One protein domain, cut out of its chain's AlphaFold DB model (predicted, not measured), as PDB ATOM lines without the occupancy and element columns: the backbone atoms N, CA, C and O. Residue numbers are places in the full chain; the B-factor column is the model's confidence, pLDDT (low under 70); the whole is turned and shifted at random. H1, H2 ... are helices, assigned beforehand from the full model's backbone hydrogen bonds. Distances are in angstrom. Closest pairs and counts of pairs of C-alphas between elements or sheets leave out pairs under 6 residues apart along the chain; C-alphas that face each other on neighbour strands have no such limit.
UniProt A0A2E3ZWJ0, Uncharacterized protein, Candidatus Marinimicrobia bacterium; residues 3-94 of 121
ATOM      1  N   LEU A   3     -13.676 -67.370  37.367       75.56
ATOM      2  CA  LEU A   3     -13.196 -67.185  38.740       75.56
ATOM      3  C   LEU A   3     -11.868 -66.406  38.834       75.56
ATOM      4  O   LEU A   3     -11.748 -65.498  39.650       75.56
ATOM      5  N   ILE A   4     -10.913 -66.674  37.933       87.12
ATOM      6  CA  ILE A   4      -9.617 -65.971  37.896       87.12
ATOM      7  C   ILE A   4      -9.792 -64.477  37.587       87.12
ATOM      8  O   ILE A   4      -9.064 -63.645  38.117       87.12
ATOM      9  N   LYS A   5     -10.782 -64.131  36.748       83.12
ATOM     10  CA  LYS A   5     -11.054 -62.742  36.355       83.12
ATOM     11  C   LYS A   5     -11.601 -61.940  37.536       83.12
ATOM     12  O   LYS A   5     -11.154 -60.822  37.765       83.12
ATOM     13  N   TYR A   6     -12.517 -62.526  38.309       85.50
ATOM     14  CA  TYR A   6     -13.049 -61.889  39.517       85.50
ATOM     15  C   TYR A   6     -11.995 -61.766  40.615       85.50
ATOM     16  O   TYR A   6     -11.913 -60.732  41.268       85.50
ATOM     17  N   MET A   7     -11.146 -62.781  40.780       88.50
ATOM     18  CA  MET A   7     -10.062 -62.727  41.758       88.50
ATOM     19  C   MET A   7      -9.056 -61.609  41.429       88.50
ATOM     20  O   MET A   7      -8.660 -60.863  42.318       88.50
ATOM     21  N   LEU A   8      -8.703 -61.428  40.152       90.75
ATOM     22  CA  LEU A   8      -7.837 -60.326  39.719       90.75
ATOM     23  C   LEU A   8      -8.490 -58.960  39.991       90.75
ATOM     24  O   LEU A   8      -7.830 -58.059  40.500       90.75
ATOM     25  N   PHE A   9      -9.796 -58.824  39.737       88.12
ATOM     26  CA  PHE A   9     -10.539 -57.601  40.054       88.12
ATOM     27  C   PHE A   9     -10.507 -57.266  41.555       88.12
ATOM     28  O   PHE A   9     -10.281 -56.115  41.921       88.12
ATOM     29  N   ILE A  10     -10.661 -58.269  42.426       89.50
ATOM     30  CA  ILE A  10     -10.573 -58.087  43.883       89.50
ATOM     31  C   ILE A  10      -9.168 -57.638  44.298       89.50
ATOM     32  O   ILE A  10      -9.044 -56.719  45.102       89.50
ATOM     33  N   ILE A  11      -8.114 -58.235  43.729       93.69
ATOM     34  CA  ILE A  11      -6.728 -57.819  43.998       93.69
ATOM     35  C   ILE A  11      -6.529 -56.354  43.614       93.69
ATOM     36  O   ILE A  11      -6.023 -55.581  44.420       93.69
ATOM     37  N   VAL A  12      -6.971 -55.955  42.418       92.31
ATOM     38  CA  VAL A  12      -6.880 -54.559  41.967       92.31
ATOM     39  C   VAL A  12      -7.630 -53.629  42.918       92.31
ATOM     40  O   VAL A  12      -7.106 -52.579  43.275       92.31
ATOM     41  N   LEU A  13      -8.819 -54.017  43.384       90.56
ATOM     42  CA  LEU A  13      -9.616 -53.208  44.303       90.56
ATOM     43  C   LEU A  13      -8.919 -53.028  45.661       90.56
ATOM     44  O   LEU A  13      -8.840 -51.910  46.167       90.56
ATOM     45  N   VAL A  14      -8.345 -54.098  46.215       92.19
ATOM     46  CA  VAL A  14      -7.563 -54.042  47.461       92.19
ATOM     47  C   VAL A  14      -6.301 -53.195  47.280       92.19
ATOM     48  O   VAL A  14      -6.002 -52.350  48.125       92.19
ATOM     49  N   CYS A  15      -5.586 -53.360  46.162       94.25
ATOM     50  CA  CYS A  15      -4.416 -52.550  45.828       94.25
ATOM     51  C   CYS A  15      -4.765 -51.061  45.709       94.25
ATOM     52  O   CYS A  15      -4.015 -50.236  46.223       94.25
ATOM     53  N   SER A  16      -5.899 -50.715  45.097       90.81
ATOM     54  CA  SER A  16      -6.369 -49.329  44.986       90.81
ATOM     55  C   SER A  16      -6.663 -48.710  46.351       90.81
ATOM     56  O   SER A  16      -6.231 -47.592  46.613       90.81
ATOM     57  N   ILE A  17      -7.331 -49.435  47.254       89.62
ATOM     58  CA  ILE A  17      -7.600 -48.938  48.615       89.62
ATOM     59  C   ILE A  17      -6.290 -48.730  49.380       89.62
ATOM     60  O   ILE A  17      -6.072 -47.668  49.964       89.62
ATOM     61  N   TYR A  18      -5.391 -49.718  49.341       90.88
ATOM     62  CA  TYR A  18      -4.075 -49.606  49.969       90.88
ATOM     63  C   TYR A  18      -3.281 -48.417  49.410       90.88
ATOM     64  O   TYR A  18      -2.653 -47.675  50.165       90.88
ATOM     65  N   PHE A  19      -3.340 -48.211  48.094       90.31
ATOM     66  CA  PHE A  19      -2.702 -47.086  47.425       90.31
ATOM     67  C   PHE A  19      -3.253 -45.742  47.913       90.31
ATOM     68  O   PHE A  19      -2.456 -44.868  48.232       90.31
ATOM     69  N   ILE A  20      -4.576 -45.586  48.048       87.44
ATOM     70  CA  ILE A  20      -5.197 -44.342  48.541       87.44
ATOM     71  C   ILE A  20      -4.732 -44.018  49.966       87.44
ATOM     72  O   ILE A  20      -4.339 -42.886  50.240       87.44
ATOM     73  N   ILE A  21      -4.712 -45.009  50.863       85.62
ATOM     74  CA  ILE A  21      -4.258 -44.813  52.250       85.62
ATOM     75  C   ILE A  21      -2.774 -44.434  52.283       85.62
ATOM     76  O   ILE A  21      -2.368 -43.501  52.972       85.62
ATOM     77  N   LYS A  22      -1.940 -45.145  51.517       87.81
ATOM     78  CA  LYS A  22      -0.503 -44.860  51.449       87.81
ATOM     79  C   LYS A  22      -0.223 -43.483  50.847       87.81
ATOM     80  O   LYS A  22       0.710 -42.813  51.283       87.81
ATOM     81  N   LEU A  23      -1.029 -43.067  49.872       85.12
ATOM     82  CA  LEU A  23      -0.953 -41.747  49.266       85.12
ATOM     83  C   LEU A  23      -1.287 -40.657  50.288       85.12
ATOM     84  O   LEU A  23      -0.521 -39.713  50.391       85.12
ATOM     85  N   ASP A  24      -2.343 -40.810  51.093       84.62
ATOM     86  CA  ASP A  24      -2.667 -39.859  52.172       84.62
ATOM     87  C   ASP A  24      -1.516 -39.705  53.173       84.62
ATOM     88  O   ASP A  24      -1.126 -38.594  53.525       84.62
ATOM     89  N   HIS A  25      -0.900 -40.821  53.572       82.94
ATOM     90  CA  HIS A  25       0.244 -40.801  54.482       82.94
ATOM     91  C   HIS A  25       1.461 -40.053  53.924       82.94
ATOM     92  O   HIS A  25       2.177 -39.414  54.694       82.94
ATOM     93  N   LEU A  26       1.713 -40.162  52.617       82.81
ATOM     94  CA  LEU A  26       2.841 -39.513  51.943       82.81
ATOM     95  C   LEU A  26       2.548 -38.060  51.566       82.81
ATOM     96  O   LEU A  26       3.476 -37.271  51.415       82.81
ATOM     97  N   ASN A  27       1.275 -37.706  51.415       79.19
ATOM     98  CA  ASN A  27       0.829 -36.412  50.919       79.19
ATOM     99  C   ASN A  27       0.330 -35.536  52.077       79.19
ATOM    100  O   ASN A  27      -0.799 -35.043  52.077       79.19
ATOM    101  N   LYS A  28       1.184 -35.383  53.094       81.44
ATOM    102  CA  LYS A  28       0.978 -34.480  54.231       81.44
ATOM    103  C   LYS A  28       1.807 -33.220  54.035       81.44
ATOM    104  O   LYS A  28       2.996 -33.312  53.739       81.44
ATOM    105  N   VAL A  29       1.195 -32.062  54.242       73.44
ATOM    106  CA  VAL A  29       1.886 -30.767  54.257       73.44
ATOM    107  C   VAL A  29       1.934 -30.324  55.714       73.44
ATOM    108  O   VAL A  29       0.904 -30.300  56.378       73.44
ATOM    109  N   ASP A  30       3.136 -30.090  56.242       74.44
ATOM    110  CA  ASP A  30       3.361 -29.699  57.643       74.44
ATOM    111  C   ASP A  30       2.746 -30.651  58.693       74.44
ATOM    112  O   ASP A  30       2.406 -30.262  59.805       74.44
ATOM    113  N   GLY A  31       2.625 -31.938  58.350       70.81
ATOM    114  CA  GLY A  31       2.073 -32.972  59.232       70.81
ATOM    115  C   GLY A  31       0.546 -33.097  59.198       70.81
ATOM    116  O   GLY A  31       0.018 -34.087  59.714       70.81
ATOM    117  N   GLU A  32      -0.150 -32.180  58.526       71.62
ATOM    118  CA  GLU A  32      -1.598 -32.218  58.333       71.62
ATOM    119  C   GLU A  32      -1.981 -32.795  56.960       71.62
ATOM    120  O   GLU A  32      -1.256 -32.680  55.966       71.62
ATOM    121  N   SER A  33      -3.125 -33.485  56.908       69.50
ATOM    122  CA  SER A  33      -3.670 -34.025  55.658       69.50
ATOM    123  C   SER A  33      -4.178 -32.890  54.771       69.50
ATOM    124  O   SER A  33      -4.850 -31.978  55.249       69.50
ATOM    125  N   ILE A  34      -3.925 -32.983  53.466       77.56
ATOM    126  CA  ILE A  34      -4.390 -31.989  52.493       77.56
ATOM    127  C   ILE A  34      -5.926 -31.958  52.470       77.56
ATOM    128  O   ILE A  34      -6.597 -32.995  52.384       77.56
ATOM    129  N   LEU A  35      -6.475 -30.747  52.528       77.56
ATOM    130  CA  LEU A  35      -7.906 -30.468  52.485       77.56
ATOM    131  C   LEU A  35      -8.290 -29.958  51.093       77.56
ATOM    132  O   LEU A  35      -7.631 -29.080  50.537       77.56
ATOM    133  N   ILE A  36      -9.373 -30.493  50.533       75.81
ATOM    134  CA  ILE A  36      -9.959 -30.044  49.269       75.81
ATOM    135  C   ILE A  36     -11.275 -29.334  49.556       75.81
ATOM    136  O   ILE A  36     -12.131 -29.845  50.279       75.81
ATOM    137  N   LYS A  37     -11.475 -28.172  48.937       73.12
ATOM    138  CA  LYS A  37     -12.777 -27.503  48.908       73.12
ATOM    139  C   LYS A  37     -13.478 -27.848  47.604       73.12
ATOM    140  O   LYS A  37     -12.953 -27.576  46.527       73.12
ATOM    141  N   PHE A  38     -14.664 -28.432  47.703       68.88
ATOM    142  CA  PHE A  38     -15.525 -28.626  46.545       68.88
ATOM    143  C   PHE A  38     -16.362 -27.361  46.326       68.88
ATOM    144  O   PHE A  38     -17.066 -26.943  47.254       68.88
ATOM    145  N   PRO A  39     -16.320 -26.741  45.131       64.19
ATOM    146  CA  PRO A  39     -17.260 -25.678  44.805       64.19
ATOM    147  C   PRO A  39     -18.691 -26.222  44.960       64.19
ATOM    148  O   PRO A  39     -18.941 -27.385  44.650       64.19
ATOM    149  N   TYR A  40     -19.605 -25.403  45.487       64.75
ATOM    150  CA  TYR A  40     -21.004 -25.737  45.833       64.75
ATOM    151  C   TYR A  40     -21.245 -26.566  47.110       64.75
ATOM    152  O   TYR A  40     -22.363 -26.548  47.618       64.75
ATOM    153  N   PHE A  41     -20.235 -27.234  47.680       61.41
ATOM    154  CA  PHE A  41     -20.365 -27.949  48.966       61.41
ATOM    155  C   PHE A  41     -19.860 -27.141  50.166       61.41
ATOM    156  O   PHE A  41     -20.246 -27.413  51.297       61.41
ATOM    157  N   SER A  42     -19.048 -26.109  49.930       58.78
ATOM    158  CA  SER A  42     -18.520 -25.209  50.966       58.78
ATOM    159  C   SER A  42     -19.580 -24.353  51.678       58.78
ATOM    160  O   SER A  42     -19.244 -23.656  52.626       58.78
ATOM    161  N   SER A  43     -20.832 -24.377  51.214       60.56
ATOM    162  CA  SER A  43     -21.988 -23.687  51.808       60.56
ATOM    163  C   SER A  43     -22.836 -24.571  52.738       60.56
ATOM    164  O   SER A  43     -23.836 -24.096  53.266       60.56
ATOM    165  N   LEU A  44     -22.475 -25.848  52.923       60.47
ATOM    166  CA  LEU A  44     -23.108 -26.754  53.890       60.47
ATOM    167  C   LEU A  44     -22.364 -26.696  55.234       60.47
ATOM    168  O   LEU A  44     -21.141 -26.859  55.271       60.47
ATOM    169  N   GLU A  45     -23.099 -26.511  56.337       55.34
ATOM    170  CA  GLU A  45     -22.547 -26.616  57.697       55.34
ATOM    171  C   GLU A  45     -21.793 -27.952  57.854       55.34
ATOM    172  O   GLU A  45     -22.292 -29.005  57.451       55.34
ATOM    173  N   ASN A  46     -20.598 -27.901  58.456       61.28
ATOM    174  CA  ASN A  46     -19.583 -28.970  58.586       61.28
ATOM    175  C   ASN A  46     -18.603 -29.168  57.408       61.28
ATOM    176  O   ASN A  46     -17.634 -29.906  57.575       61.28
ATOM    177  N   PHE A  47     -18.763 -28.486  56.265       63.06
ATOM    178  CA  PHE A  47     -17.836 -28.591  55.116       63.06
ATOM    179  C   PHE A  47     -17.014 -27.319  54.836       63.06
ATOM    180  O   PHE A  47     -16.236 -27.278  53.878       63.06
ATOM    181  N   GLU A  48     -17.127 -26.290  55.680       61.69
ATOM    182  CA  GLU A  48     -16.461 -24.988  55.493       61.69
ATOM    183  C   GLU A  48     -14.925 -25.077  55.453       61.69
ATOM    184  O   GLU A  48     -14.255 -24.356  54.701       61.69
ATOM    185  N   GLN A  49     -14.356 -25.999  56.236       65.69
ATOM    186  CA  GLN A  49     -12.909 -26.218  56.326       65.69
ATOM    187  C   GLN A  49     -12.364 -27.121  55.202       65.69
ATOM    188  O   GLN A  49     -11.152 -27.201  55.018       65.69
ATOM    189  N   GLY A  50     -13.236 -27.701  54.370       67.56
ATOM    190  CA  GLY A  50     -12.867 -28.631  53.301       67.56
ATOM    191  C   GLY A  50     -12.844 -30.095  53.754       67.56
ATOM    192  O   GLY A  50     -12.857 -30.407  54.940       67.56
ATOM    193  N   VAL A  51     -12.833 -31.004  52.781       75.94
ATOM    194  CA  VAL A  51     -12.827 -32.461  52.985       75.94
ATOM    195  C   VAL A  51     -11.408 -32.978  52.816       75.94
ATOM    196  O   VAL A  51     -10.687 -32.533  51.920       75.94
ATOM    197  N   LYS A  52     -10.991 -33.947  53.634       82.00
ATOM    198  CA  LYS A  52      -9.685 -34.588  53.452       82.00
ATOM    199  C   LYS A  52      -9.634 -35.302  52.100       82.00
ATOM    200  O   LYS A  52     -10.578 -35.997  51.724       82.00
ATOM    201  N   VAL A  53      -8.517 -35.175  51.382       82.12
ATOM    202  CA  VAL A  53      -8.364 -35.749  50.030       82.12
ATOM    203  C   VAL A  53      -8.698 -37.239  49.986       82.12
ATOM    204  O   VAL A  53      -9.403 -37.688  49.083       82.12
ATOM    205  N   TRP A  54      -8.221 -38.010  50.963       81.44
ATOM    206  CA  TRP A  54      -8.424 -39.457  50.990       81.44
ATOM    207  C   TRP A  54      -9.907 -39.845  51.097       81.44
ATOM    208  O   TRP A  54     -10.349 -40.771  50.420       81.44
ATOM    209  N   GLU A  55     -10.693 -39.098  51.876       82.19
ATOM    210  CA  GLU A  55     -12.131 -39.316  52.041       82.19
ATOM    211  C   GLU A  55     -12.876 -39.032  50.730       82.19
ATOM    212  O   GLU A  55     -13.649 -39.861  50.248       82.19
ATOM    213  N   ALA A  56     -12.553 -37.913  50.079       83.62
ATOM    214  CA  ALA A  56     -13.080 -37.575  48.761       83.62
ATOM    215  C   ALA A  56     -12.733 -38.624  47.685       83.62
ATOM    216  O   ALA A  56     -13.574 -38.986  46.855       83.62
ATOM    217  N   MET A  57     -11.505 -39.149  47.701       86.25
ATOM    218  CA  MET A  57     -11.086 -40.215  46.789       86.25
ATOM    219  C   MET A  57     -11.859 -41.512  47.037       86.25
ATOM    220  O   MET A  57     -12.261 -42.169  46.080       86.25
ATOM    221  N   ILE A  58     -12.128 -41.873  48.294       87.19
ATOM    222  CA  ILE A  58     -12.907 -43.077  48.618       87.19
ATOM    223  C   ILE A  58     -14.357 -42.935  48.154       87.19
ATOM    224  O   ILE A  58     -14.906 -43.877  47.578       87.19
ATOM    225  N   ILE A  59     -14.978 -41.772  48.362       87.50
ATOM    226  CA  ILE A  59     -16.361 -41.521  47.938       87.50
ATOM    227  C   ILE A  59     -16.484 -41.621  46.413       87.50
ATOM    228  O   ILE A  59     -17.338 -42.347  45.898       87.50
ATOM    229  N   THR A  60     -15.602 -40.941  45.679       88.62
ATOM    230  CA  THR A  60     -15.611 -40.960  44.205       88.62
ATOM    231  C   THR A  60     -15.296 -42.349  43.649       88.62
ATOM    232  O   THR A  60     -15.960 -42.801  42.713       88.62
ATOM    233  N   PHE A  61     -14.359 -43.077  44.262       90.75
ATOM    234  CA  PHE A  61     -14.058 -44.465  43.907       90.75
ATOM    235  C   PHE A  61     -15.261 -45.389  44.140       90.75
ATOM    236  O   PHE A  61     -15.600 -46.192  43.272       90.75
ATOM    237  N   SER A  62     -15.959 -45.235  45.268       90.62
ATOM    238  CA  SER A  62     -17.151 -46.025  45.602       90.62
ATOM    239  C   SER A  62     -18.286 -45.792  44.602       90.62
ATOM    240  O   SER A  62     -18.913 -46.748  44.143       90.62
ATOM    241  N   ILE A  63     -18.504 -44.538  44.194       93.94
ATOM    242  CA  ILE A  63     -19.462 -44.181  43.138       93.94
ATOM    243  C   ILE A  63     -19.068 -44.829  41.807       93.94
ATOM    244  O   ILE A  63     -19.919 -45.407  41.133       93.94
ATOM    245  N   GLY A  64     -17.785 -44.792  41.443       92.94
ATOM    246  CA  GLY A  64     -17.285 -45.433  40.226       92.94
ATOM    247  C   GLY A  64     -17.542 -46.943  40.202       92.94
ATOM    248  O   GLY A  64     -18.044 -47.472  39.208       92.94
ATOM    249  N   VAL A  65     -17.271 -47.638  41.313       92.00
ATOM    250  CA  VAL A  65     -17.567 -49.074  41.461       92.00
ATOM    251  C   VAL A  65     -19.072 -49.340  41.367       92.00
ATOM    252  O   VAL A  65     -19.484 -50.282  40.689       92.00
ATOM    253  N   PHE A  66     -19.899 -48.496  41.987       93.62
ATOM    254  CA  PHE A  66     -21.356 -48.619  41.935       93.62
ATOM    255  C   PHE A  66     -21.898 -48.478  40.506       93.62
ATOM    256  O   PHE A  66     -22.656 -49.329  40.041       93.62
ATOM    257  N   VAL A  67     -21.456 -47.462  39.763       94.62
ATOM    258  CA  VAL A  67     -21.834 -47.275  38.353       94.62
ATOM    259  C   VAL A  67     -21.360 -48.455  37.502       94.62
ATOM    260  O   VAL A  67     -22.119 -48.972  36.680       94.62
ATOM    261  N   GLY A  68     -20.138 -48.941  37.733       91.75
ATOM    262  CA  GLY A  68     -19.614 -50.134  37.067       91.75
ATOM    263  C   GLY A  68     -20.477 -51.377  37.304       91.75
ATOM    264  O   GLY A  68     -20.714 -52.148  36.373       91.75
ATOM    265  N   PHE A  69     -21.011 -51.543  38.517       90.81
ATOM    266  CA  PHE A  69     -21.940 -52.625  38.836       90.81
ATOM    267  C   PHE A  69     -23.247 -52.513  38.041       90.81
ATOM    268  O   PHE A  69     -23.684 -53.502  37.455       90.81
ATOM    269  N   ILE A  70     -23.831 -51.315  37.939       93.50
ATOM    270  CA  ILE A  70     -25.041 -51.080  37.133       93.50
ATOM    271  C   ILE A  70     -24.802 -51.429  35.657       93.50
ATOM    272  O   ILE A  70     -25.611 -52.126  35.044       93.50
ATOM    273  N   ILE A  71     -23.668 -51.017  35.086       92.12
ATOM    274  CA  ILE A  71     -23.306 -51.362  33.703       92.12
ATOM    275  C   ILE A  71     -23.168 -52.883  33.541       92.12
ATOM    276  O   ILE A  71     -23.686 -53.454  32.580       92.12
ATOM    277  N   ALA A  72     -22.517 -53.557  34.493       88.94
ATOM    278  CA  ALA A  72     -22.381 -55.011  34.477       88.94
ATOM    279  C   ALA A  72     -23.742 -55.728  34.550       88.94
ATOM    280  O   ALA A  72     -23.927 -56.747  33.879       88.94
ATOM    281  N   LEU A  73     -24.711 -55.185  35.301       89.25
ATOM    282  CA  LEU A  73     -26.086 -55.697  35.343       89.25
ATOM    283  C   LEU A  73     -26.779 -55.606  33.976       89.25
ATOM    284  O   LEU A  73     -27.391 -56.574  33.526       89.25
ATOM    285  N   PHE A  74     -26.650 -54.484  33.271       89.31
ATOM    286  CA  PHE A  74     -27.208 -54.373  31.921       89.31
ATOM    287  C   PHE A  74     -26.533 -55.335  30.935       89.31
ATOM    288  O   PHE A  74     -27.216 -55.980  30.137       89.31
ATOM    289  N   GLN A  75     -25.211 -55.505  31.029       86.81
ATOM    290  CA  GLN A  75     -24.473 -56.451  30.189       86.81
ATOM    291  C   GLN A  75     -24.926 -57.900  30.396       86.81
ATOM    292  O   GLN A  75     -25.130 -58.615  29.415       86.81
ATOM    293  N   ILE A  76     -25.114 -58.351  31.643       86.75
ATOM    294  CA  ILE A  76     -25.550 -59.734  31.901       86.75
ATOM    295  C   ILE A  76     -26.971 -59.992  31.384       86.75
ATOM    296  O   ILE A  76     -27.244 -61.084  30.881       86.75
ATOM    297  N   ILE A  77     -27.861 -58.999  31.469       83.00
ATOM    298  CA  ILE A  77     -29.229 -59.098  30.943       83.00
ATOM    299  C   ILE A  77     -29.200 -59.188  29.413       83.00
ATOM    300  O   ILE A  77     -29.783 -60.114  28.850       83.00
ATOM    301  N   SER A  78     -28.471 -58.288  28.745       82.25
ATOM    302  CA  SER A  78     -28.323 -58.279  27.282       82.25
ATOM    303  C   SER A  78     -27.749 -59.602  26.759       82.25
ATOM    304  O   SER A  78     -28.340 -60.223  25.874       82.25
ATOM    305  N   GLN A  79     -26.686 -60.113  27.385       82.44
ATOM    306  CA  GLN A  79     -26.065 -61.381  26.993       82.44
ATOM    307  C   GLN A  79     -26.992 -62.589  27.196       82.44
ATOM    308  O   GLN A  79     -26.999 -63.510  26.380       82.44
ATOM    309  N   LYS A  80     -27.790 -62.624  28.274       81.69
ATOM    310  CA  LYS A  80     -28.745 -63.723  28.512       81.69
ATOM    311  C   LYS A  80     -29.809 -63.798  27.419       81.69
ATOM    312  O   LYS A  80     -30.118 -64.901  26.970       81.69
ATOM    313  N   THR A  81     -30.344 -62.658  26.992       76.44
ATOM    314  CA  THR A  81     -31.352 -62.592  25.924       76.44
ATOM    315  C   THR A  81     -30.799 -63.127  24.604       76.44
ATOM    316  O   THR A  81     -31.447 -63.948  23.953       76.44
ATOM    317  N   GLU A  82     -29.573 -62.743  24.247       82.00
ATOM    318  CA  GLU A  82     -28.888 -63.253  23.054       82.00
ATOM    319  C   GLU A  82     -28.641 -64.765  23.137       82.00
ATOM    320  O   GLU A  82     -28.961 -65.503  22.211       82.00
ATOM    321  N   ILE A  83     -28.154 -65.277  24.270       85.12
ATOM    322  CA  ILE A  83     -27.912 -66.719  24.436       85.12
ATOM    323  C   ILE A  83     -29.201 -67.532  24.249       85.12
ATOM    324  O   ILE A  83     -29.177 -68.598  23.628       85.12
ATOM    325  N   ILE A  84     -30.333 -67.048  24.768       83.62
ATOM    326  CA  ILE A  84     -31.627 -67.730  24.632       83.62
ATOM    327  C   ILE A  84     -32.095 -67.726  23.173       83.62
ATOM    328  O   ILE A  84     -32.541 -68.766  22.677       83.62
ATOM    329  N   SER A  85     -31.967 -66.598  22.466       83.62
ATOM    330  CA  SER A  85     -32.369 -66.506  21.058       83.62
ATOM    331  C   SER A  85     -31.500 -67.397  20.164       83.62
ATOM    332  O   SER A  85     -32.037 -68.148  19.348       83.62
ATOM    333  N   LEU A  86     -30.180 -67.420  20.385       84.56
ATOM    334  CA  LEU A  86     -29.255 -68.309  19.681       84.56
ATOM    335  C   LEU A  86     -29.574 -69.784  19.953       84.56
ATOM    336  O   LEU A  86     -29.637 -70.582  19.019       84.56
ATOM    337  N   LYS A  87     -29.843 -70.153  21.211       87.25
ATOM    338  CA  LYS A  87     -30.222 -71.526  21.582       87.25
ATOM    339  C   LYS A  87     -31.526 -71.960  20.911       87.25
ATOM    340  O   LYS A  87     -31.627 -73.094  20.444       87.25
ATOM    341  N   SER A  88     -32.510 -71.063  20.839       83.62
ATOM    342  CA  SER A  88     -33.772 -71.307  20.133       83.62
ATOM    343  C   SER A  88     -33.549 -71.507  18.631       83.62
ATOM    344  O   SER A  88     -34.067 -72.465  18.056       83.62
ATOM    345  N   LYS A  89     -32.712 -70.667  18.007       89.31
ATOM    346  CA  LYS A  89     -32.381 -70.761  16.579       89.31
ATOM    347  C   LYS A  89     -31.657 -72.065  16.237       89.31
ATOM    348  O   LYS A  89     -32.023 -72.706  15.260       89.31
ATOM    349  N   ILE A  90     -30.696 -72.491  17.063       88.56
ATOM    350  CA  ILE A  90     -30.005 -73.783  16.912       88.56
ATOM    351  C   ILE A  90     -31.000 -74.942  16.985       88.56
ATOM    352  O   ILE A  90     -30.972 -75.823  16.134       88.56
ATOM    353  N   ARG A  91     -31.909 -74.931  17.971       89.25
ATOM    354  CA  ARG A  91     -32.935 -75.974  18.101       89.25
ATOM    355  C   ARG A  91     -33.853 -76.021  16.880       89.25
ATOM    356  O   ARG A  91     -34.185 -77.102  16.414       89.25
ATOM    357  N   ARG A  92     -34.252 -74.857  16.361       89.38
ATOM    358  CA  ARG A  92     -35.093 -74.768  15.164       89.38
ATOM    359  C   ARG A  92     -34.377 -75.315  13.931       89.38
ATOM    360  O   ARG A  92     -34.958 -76.140  13.247       89.38
ATOM    361  N   LEU A  93     -33.121 -74.926  13.702       87.44
ATOM    362  CA  LEU A  93     -32.306 -75.470  12.611       87.44
ATOM    363  C   LEU A  93     -32.100 -76.983  12.747       87.44
ATOM    364  O   LEU A  93     -32.163 -77.688  11.752       87.44
ATOM    365  N   GLY A  94     -31.884 -77.489  13.965       87.50
ATOM    366  CA  GLY A  94     -31.801 -78.930  14.220       87.50
ATOM    367  C   GLY A  94     -33.086 -79.654  13.817       87.50
ATOM    368  O   GLY A  94     -33.026 -80.631  13.083       87.50
TER     369      GLY A  94
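This is residues 3 to 94 of the 121 residues of an uncharacterized protein of Candidatus Marinimicrobia bacterium (UniProt A0A2E3ZWJ0). The model is a long, loose helical hairpin with unequal arms: H1 and the much longer H2 run opposite ways and meet only near the end where a looped link, residues 27 to 52, joins them. Away from that end, residues 3 to 12 of H1 and residues 66 to 94 of H2 stick out free, and the long arm of H2 makes the length. The printed part has 92 residues, with two named helices in the order H1, H2 and no named strand; the class is all helix. The whole is extended, with a radius of gyration of the C-alphas of 21.9 A and spans of 74 by 32 by 13 A.

H1, residues 3 to 26, and H2, residues 53 to 94, form a helical hairpin, two helices that follow each other, touch and run opposite ways. Their tilt is shallow, 12 degrees, and their centres are 21.7 A apart. They touch through residues 17 to 24 of H1 and residues 53 to 58 of H2 alone; the closest C-alphas, those of Asp 24 and Trp 54, are 5.9 A apart. In H1 and H2 every O i to N i+4 pair is within hydrogen-bond range. In the link, residues 28 to 29 pair with 32 to 33, and residues 35 to 36 with 51 to 52, both antiparallel.

H1 begins at C-alpha 3, (-13.196, -67.185, 38.740), and measures 34.6 A to C-alpha 26. H2 runs 60.8 A from C-alpha 53, (-8.364, -35.749, 50.030), to C-alpha 94, (-31.801, -78.930, 14.220).

The two C-alphas farthest apart, those of Asp 30 and Gly 94, are 74.5 A apart. Without the stretches that stand free, the body of 53 residues spans 34 by 31 by 14 A. The printed part has no cut, and the link from H1 to H2 is long, with 26 residues. Mean pLDDT of the printed part is 82.3; residue 33 and residues 38 to 50 are under 70.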